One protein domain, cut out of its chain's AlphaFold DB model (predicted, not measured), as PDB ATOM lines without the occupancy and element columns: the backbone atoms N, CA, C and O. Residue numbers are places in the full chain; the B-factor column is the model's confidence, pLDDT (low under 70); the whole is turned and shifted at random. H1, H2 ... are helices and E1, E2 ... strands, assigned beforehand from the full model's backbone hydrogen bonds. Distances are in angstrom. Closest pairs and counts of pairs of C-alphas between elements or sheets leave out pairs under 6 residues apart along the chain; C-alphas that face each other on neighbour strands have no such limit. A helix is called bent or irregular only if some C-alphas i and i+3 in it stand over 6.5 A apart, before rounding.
ATOM      1  N   PHE A  12     -38.417  46.194 -19.635       96.75
ATOM      2  CA  PHE A  12     -39.673  46.807 -20.058       96.75
ATOM      3  C   PHE A  12     -39.446  47.978 -21.016       96.75
ATOM      4  O   PHE A  12     -40.056  48.022 -22.080       96.75
ATOM      5  N   ARG A  13     -38.531  48.906 -20.696       97.25
ATOM      6  CA  ARG A  13     -38.230  50.033 -21.598       97.25
ATOM      7  C   ARG A  13     -37.705  49.566 -22.952       97.25
ATOM      8  O   ARG A  13     -38.012  50.182 -23.969       97.25
ATOM      9  N   LEU A  14     -36.870  48.526 -22.961       98.06
ATOM     10  CA  LEU A  14     -36.347  47.964 -24.200       98.06
ATOM     11  C   LEU A  14     -37.455  47.286 -25.011       98.06
ATOM     12  O   LEU A  14     -37.535  47.518 -26.212       98.06
ATOM     13  N   PHE A  15     -38.316  46.507 -24.356       97.81
ATOM     14  CA  PHE A  15     -39.478  45.871 -24.968       97.81
ATOM     15  C   PHE A  15     -40.431  46.896 -25.598       97.81
ATOM     16  O   PHE A  15     -40.750  46.790 -26.780       97.81
ATOM     17  N   ASP A  16     -40.812  47.929 -24.841       96.94
ATOM     18  CA  ASP A  16     -41.688  49.017 -25.290       96.94
ATOM     19  C   ASP A  16     -41.112  49.739 -26.519       96.94
ATOM     20  O   ASP A  16     -41.782  49.896 -27.542       96.94
ATOM     21  N   ALA A  17     -39.817  50.070 -26.488       97.69
ATOM     22  CA  ALA A  17     -39.133  50.697 -27.618       97.69
ATOM     23  C   ALA A  17     -39.008  49.783 -28.852       97.69
ATOM     24  O   ALA A  17     -38.828  50.278 -29.963       97.69
ATOM     25  N   MET A  18     -39.085  48.461 -28.670       97.56
ATOM     26  CA  MET A  18     -39.095  47.467 -29.746       97.56
ATOM     27  C   MET A  18     -40.506  47.140 -30.258       97.56
ATOM     28  O   MET A  18     -40.656  46.248 -31.094       97.56
ATOM     29  N   GLY A  19     -41.544  47.854 -29.810       93.88
ATOM     30  CA  GLY A  19     -42.945  47.534 -30.104       93.88
ATOM     31  C   GLY A  19     -43.329  47.499 -31.591       93.88
ATOM     32  O   GLY A  19     -44.390  46.979 -31.930       93.88
ATOM     33  N   SER A  30     -44.597  36.707 -35.077       93.94
ATOM     34  CA  SER A  30     -44.007  35.433 -34.634       93.94
ATOM     35  C   SER A  30     -42.871  35.599 -33.618       93.94
ATOM     36  O   SER A  30     -42.364  34.609 -33.098       93.94
ATOM     37  N   GLY A  31     -42.417  36.832 -33.392       96.38
ATOM     38  CA  GLY A  31     -41.335  37.177 -32.468       96.38
ATOM     39  C   GLY A  31     -40.694  38.518 -32.813       96.38
ATOM     40  O   GLY A  31     -40.857  39.023 -33.925       96.38
ATOM     41  N   LEU A  32     -39.962  39.095 -31.874       97.50
ATOM     42  CA  LEU A  32     -39.179  40.307 -32.048       97.50
ATOM     43  C   LEU A  32     -37.956  40.047 -32.935       97.50
ATOM     44  O   LEU A  32     -37.332  38.983 -32.924       97.50
ATOM     45  N   ASP A  33     -37.565  41.060 -33.700       97.44
ATOM     46  CA  ASP A  33     -36.299  41.045 -34.416       97.44
ATOM     47  C   ASP A  33     -35.135  41.332 -33.458       97.44
ATOM     48  O   ASP A  33     -34.801  42.478 -33.152       97.44
ATOM     49  N   TYR A  34     -34.462  40.273 -33.010       97.25
ATOM     50  CA  TYR A  34     -33.316  40.396 -32.105       97.25
ATOM     51  C   TYR A  34     -32.123  41.134 -32.690       97.25
ATOM     52  O   TYR A  34     -31.265  41.592 -31.935       97.25
ATOM     53  N   THR A  35     -32.057  41.300 -34.010       97.44
ATOM     54  CA  THR A  35     -30.997  42.109 -34.613       97.44
ATOM     55  C   THR A  35     -31.142  43.592 -34.257       97.44
ATOM     56  O   THR A  35     -30.134  44.296 -34.180       97.44
ATOM     57  N   ALA A  36     -32.359  44.048 -33.932       97.44
ATOM     58  CA  ALA A  36     -32.633  45.409 -33.480       97.44
ATOM     59  C   ALA A  36     -32.293  45.641 -31.994       97.44
ATOM     60  O   ALA A  36     -32.010  46.780 -31.621       97.44
ATOM     61  N   ILE A  37     -32.234  44.586 -31.161       97.75
ATOM     62  CA  ILE A  37     -31.994  44.691 -29.705       97.75
ATOM     63  C   ILE A  37     -30.796  45.593 -29.378       97.75
ATOM     64  O   ILE A  37     -30.963  46.532 -28.598       97.75
ATOM     65  N   PRO A  38     -29.587  45.383 -29.942       97.56
ATOM     66  CA  PRO A  38     -28.436  46.170 -29.521       97.56
ATOM     67  C   PRO A  38     -28.514  47.641 -29.933       97.56
ATOM     68  O   PRO A  38     -28.017  48.498 -29.204       97.56
ATOM     69  N   ALA A  39     -29.119  47.936 -31.087       97.69
ATOM     70  CA  ALA A  39     -29.276  49.303 -31.570       97.69
ATOM     71  C   ALA A  39     -30.293  50.064 -30.710       97.69
ATOM     72  O   ALA A  39     -29.982  51.149 -30.214       97.69
ATOM     73  N   THR A  40     -31.454  49.461 -30.448       98.19
ATOM     74  CA  THR A  40     -32.492  50.042 -29.587       98.19
ATOM     75  C   THR A  40     -31.987  50.223 -28.156       98.19
ATOM     76  O   THR A  40     -32.126  51.299 -27.579       98.19
ATOM     77  N   ALA A  41     -31.299  49.222 -27.601       98.19
ATOM     78  CA  ALA A  41     -30.680  49.321 -26.283       98.19
ATOM     79  C   ALA A  41     -29.671  50.475 -26.201       98.19
ATOM     80  O   ALA A  41     -29.693  51.246 -25.239       98.19
ATOM     81  N   SER A  42     -28.841  50.651 -27.235       98.00
ATOM     82  CA  SER A  42     -27.898  51.768 -27.313       98.00
ATOM     83  C   SER A  42     -28.606  53.124 -27.320       98.00
ATOM     84  O   SER A  42     -28.147  54.040 -26.640       98.00
ATOM     85  N   MET A  43     -29.717  53.266 -28.051       98.00
ATOM     86  CA  MET A  43     -30.515  54.502 -28.068       98.00
ATOM     87  C   MET A  43     -31.135  54.817 -26.697       98.00
ATOM     88  O   MET A  43     -31.297  55.984 -26.349       98.00
ATOM     89  N   LEU A  44     -31.421  53.790 -25.891       97.62
ATOM     90  CA  LEU A  44     -31.956  53.917 -24.529       97.62
ATOM     91  C   LEU A  44     -30.880  54.086 -23.442       97.62
ATOM     92  O   LEU A  44     -31.221  54.200 -22.258       97.62
ATOM     93  N   GLY A  45     -29.597  54.076 -23.820       97.75
ATOM     94  CA  GLY A  45     -28.463  54.144 -22.897       97.75
ATOM     95  C   GLY A  45     -28.189  52.848 -22.121       97.75
ATOM     96  O   GLY A  45     -27.445  52.872 -21.141       97.75
ATOM     97  N   ILE A  46     -28.772  51.719 -22.538       97.81
ATOM     98  CA  ILE A  46     -28.526  50.394 -21.956       97.81
ATOM     99  C   ILE A  46     -27.207  49.859 -22.521       97.81
ATOM    100  O   ILE A  46     -27.007  49.815 -23.738       97.81
ATOM    101  N   LYS A  47     -26.276  49.456 -21.650       97.06
ATOM    102  CA  LYS A  47     -24.964  48.989 -22.107       97.06
ATOM    103  C   LYS A  47     -25.088  47.580 -22.661       97.06
ATOM    104  O   LYS A  47     -25.800  46.740 -22.125       97.06
ATOM    105  N   ARG A  48     -24.281  47.273 -23.679       94.94
ATOM    106  CA  ARG A  48     -24.266  45.946 -24.315       94.94
ATOM    107  C   ARG A  48     -24.008  44.796 -23.333       94.94
ATOM    108  O   ARG A  48     -24.525  43.709 -23.541       94.94
ATOM    109  N   ARG A  49     -23.224  45.036 -22.276       96.38
ATOM    110  CA  ARG A  49     -22.941  44.041 -21.228       96.38
ATOM    111  C   ARG A  49     -24.160  43.714 -20.359       96.38
ATOM    112  O   ARG A  49     -24.200  42.634 -19.804       96.38
ATOM    113  N   ASP A  50     -25.116  44.638 -20.248       96.75
ATOM    114  CA  ASP A  50     -26.309  44.470 -19.414       96.75
ATOM    115  C   ASP A  50     -27.392  43.675 -20.187       96.75
ATOM    116  O   ASP A  50     -28.356  43.181 -19.612       96.75
ATOM    117  N   LEU A  51     -27.229  43.509 -21.510       97.25
ATOM    118  CA  LEU A  51     -28.174  42.773 -22.356       97.25
ATOM    119  C   LEU A  51     -28.253  41.285 -22.026       97.25
ATOM    120  O   LEU A  51     -29.300  40.692 -22.248       97.25
ATOM    121  N   THR A  52     -27.177  40.674 -21.525       96.62
ATOM    122  CA  THR A  52     -27.207  39.259 -21.118       96.62
ATOM    123  C   THR A  52     -28.185  39.021 -19.979       96.62
ATOM    124  O   THR A  52     -28.833  37.979 -19.958       96.62
ATOM    125  N   ASP A  53     -28.323  40.003 -19.090       96.25
ATOM    126  CA  ASP A  53     -29.187  39.919 -17.915       96.25
ATOM    127  C   ASP A  53     -30.623  40.339 -18.263       96.25
ATOM    128  O   ASP A  53     -31.575  39.768 -17.749       96.25
ATOM    129  N   ILE A  54     -30.783  41.282 -19.199       97.44
ATOM    130  CA  ILE A  54     -32.089  41.779 -19.667       97.44
ATOM    131  C   ILE A  54     -32.782  40.808 -20.637       97.44
ATOM    132  O   ILE A  54     -34.009  40.760 -20.707       97.44
ATOM    133  N   PHE A  55     -32.019  40.067 -21.444       97.88
ATOM    134  CA  PHE A  55     -32.577  39.257 -22.529       97.88
ATOM    135  C   PHE A  55     -33.588  38.186 -22.073       97.88
ATOM    136  O   PHE A  55     -34.607  38.037 -22.749       97.88
ATOM    137  N   PRO A  56     -33.384  37.462 -20.954       97.50
ATOM    138  CA  PRO A  56     -34.393  36.546 -20.421       97.50
ATOM    139  C   PRO A  56     -35.729  37.235 -20.110       97.50
ATOM    140  O   PRO A  56     -36.774  36.726 -20.508       97.50
ATOM    141  N   ASP A  57     -35.704  38.411 -19.484       97.31
ATOM    142  CA  ASP A  57     -36.922  39.161 -19.153       97.31
ATOM    143  C   ASP A  57     -37.624  39.678 -20.415       97.31
ATOM    144  O   ASP A  57     -38.848  39.605 -20.535       97.31
ATOM    145  N   LEU A  58     -36.846  40.125 -21.408       97.25
ATOM    146  CA  LEU A  58     -37.364  40.530 -22.715       97.25
ATOM    147  C   LEU A  58     -38.103  39.376 -23.418       97.25
ATOM    148  O   LEU A  58     -39.145  39.594 -24.032       97.25
ATOM    149  N   ARG A  59     -37.590  38.142 -23.303       97.69
ATOM    150  CA  ARG A  59     -38.227  36.931 -23.852       97.69
ATOM    151  C   ARG A  59     -39.544  36.602 -23.162       97.69
ATOM    152  O   ARG A  59     -40.469  36.162 -23.837       97.69
ATOM    153  N   VAL A  60     -39.636  36.804 -21.848       97.19
ATOM    154  CA  VAL A  60     -40.896  36.618 -21.112       97.19
ATOM    155  C   VAL A  60     -41.945  37.596 -21.639       97.19
ATOM    156  O   VAL A  60     -43.032  37.174 -22.015       97.19
ATOM    157  N   MET A  61     -41.597  38.881 -21.767       96.94
ATOM    158  CA  MET A  61     -42.512  39.897 -22.305       96.94
ATOM    159  C   MET A  61     -42.942  39.599 -23.749       96.94
ATOM    160  O   MET A  61     -44.109  39.772 -24.089       96.94
ATOM    161  N   GLU A  62     -42.022  39.121 -24.592       97.81
ATOM    162  CA  GLU A  62     -42.331  38.706 -25.964       97.81
ATOM    163  C   GLU A  62     -43.352  37.564 -26.011       97.81
ATOM    164  O   GLU A  62     -44.304  37.642 -26.785       97.81
ATOM    165  N   VAL A  63     -43.169  36.516 -25.201       97.50
ATOM    166  CA  VAL A  63     -44.080  35.361 -25.169       97.50
ATOM    167  C   VAL A  63     -45.490  35.790 -24.772       97.50
ATOM    168  O   VAL A  63     -46.446  35.437 -25.463       97.50
ATOM    169  N   GLU A  64     -45.616  36.594 -23.716       96.69
ATOM    170  CA  GLU A  64     -46.916  37.105 -23.268       96.69
ATOM    171  C   GLU A  64     -47.559  38.015 -24.323       96.69
ATOM    172  O   GLU A  64     -48.750  37.906 -24.609       96.69
ATOM    173  N   ALA A  65     -46.774  38.879 -24.969       95.88
ATOM    174  CA  ALA A  65     -47.284  39.736 -26.033       95.88
ATOM    175  C   ALA A  65     -47.770  38.934 -27.246       95.88
ATOM    176  O   ALA A  65     -48.819  39.260 -27.797       95.88
ATOM    177  N   LEU A  66     -47.062  37.873 -27.640       95.56
ATOM    178  CA  LEU A  66     -47.505  36.979 -28.711       95.56
ATOM    179  C   LEU A  66     -48.812  36.262 -28.356       95.56
ATOM    180  O   LEU A  66     -49.678  36.152 -29.220       95.56
ATOM    181  N   ALA A  67     -48.974  35.812 -27.109       95.31
ATOM    182  CA  ALA A  67     -50.216  35.191 -26.648       95.31
ATOM    183  C   ALA A  67     -51.400  36.167 -26.750       95.31
ATOM    184  O   ALA A  67     -52.397  35.858 -27.398       95.31
ATOM    185  N   VAL A  68     -51.246  37.390 -26.230       94.88
ATOM    186  CA  VAL A  68     -52.284  38.437 -26.297       94.88
ATOM    187  C   VAL A  68     -52.591  38.854 -27.742       94.88
ATOM    188  O   VAL A  68     -53.750  39.081 -28.100       94.88
ATOM    189  N   MET A  69     -51.569  38.958 -28.597       92.81
ATOM    190  CA  MET A  69     -51.751  39.263 -30.021       92.81
ATOM    191  C   MET A  69     -52.491  38.143 -30.754       92.81
ATOM    192  O   MET A  69     -53.304  38.443 -31.624       92.81
ATOM    193  N   ALA A  70     -52.229  36.879 -30.411       90.38
ATOM    194  CA  ALA A  70     -52.937  35.737 -30.976       90.38
ATOM    195  C   ALA A  70     -54.412  35.715 -30.546       90.38
ATOM    196  O   ALA A  70     -55.275  35.586 -31.407       90.38
ATOM    197  N   GLU A  71     -54.700  35.933 -29.258       90.25
ATOM    198  CA  GLU A  71     -56.074  36.041 -28.733       90.25
ATOM    199  C   GLU A  71     -56.866  37.175 -29.402       90.25
ATOM    200  O   GLU A  71     -58.056  37.042 -29.655       90.25
ATOM    201  N   SER A  72     -56.212  38.293 -29.728       82.88
ATOM    202  CA  SER A  72     -56.863  39.444 -30.374       82.88
ATOM    203  C   SER A  72     -57.187  39.229 -31.861       82.88
ATOM    204  O   SER A  72     -57.834  40.083 -32.469       82.88
ATOM    205  N   MET A  73     -56.682  38.151 -32.471       73.31
ATOM    206  CA  MET A  73     -56.966  37.786 -33.863       73.31
ATOM    207  C   MET A  73     -58.118  36.777 -34.001       73.31
ATOM    208  O   MET A  73     -58.512  36.494 -35.135       73.31
TER     209      MET A  73
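Overview. This is residues 12 to 19 and 30 to 73 of the 74 residues of an uncharacterized protein of Pseudomonas sp. CES (UniProt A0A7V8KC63). A long kinked helix, H3, makes the length of a rod; short crossed helices H1 and H2 pack on one side of it, and short strand E1 lies near it. The printed part has 52 residues, its named elements in the order H1, E1, H2, H3, mostly helix. It is only just compact, close to loose: radius of gyration of the C-alphas 11.5 A, spans 35 by 17 by 17 A.

Arrangement. Start at H3, residues 48 to 71, with a kink of 53 degrees near residue 55; it is only just irregular, C-alphas 53 and 56 being 6.7 A apart. Its residues 58 to 62 alone touch H1, residues 12 to 17, about perpendicular at 74 degrees; the closest C-alphas, Phe 15 and Leu 58, are 6.2 A apart. Its residues 48 to 51 alone touch H2, residues 37 to 43; the closest C-alphas, Pro 38 and Arg 48, are 6.7 A apart. H1 touches H2, closest C-alphas Leu 14 and Ala 41, 6.2 A. E1, residues 30 to 32, pairs with no named strand. Every O i to N i+4 pair is within hydrogen-bond range in H1 and H2, 16 of 20 in H3.

Along the chain. Find C-alpha 48 at (-24.266, 45.946, -24.315); H3 runs 33.6 A to C-alpha 71 at (-56.074, 36.041, -28.733).

Size, cuts and confidence. Residues 20 to 29 are cut out; C-alphas 19 and 30 are 13.0 A apart. No printed residue is under 70 in pLDDT.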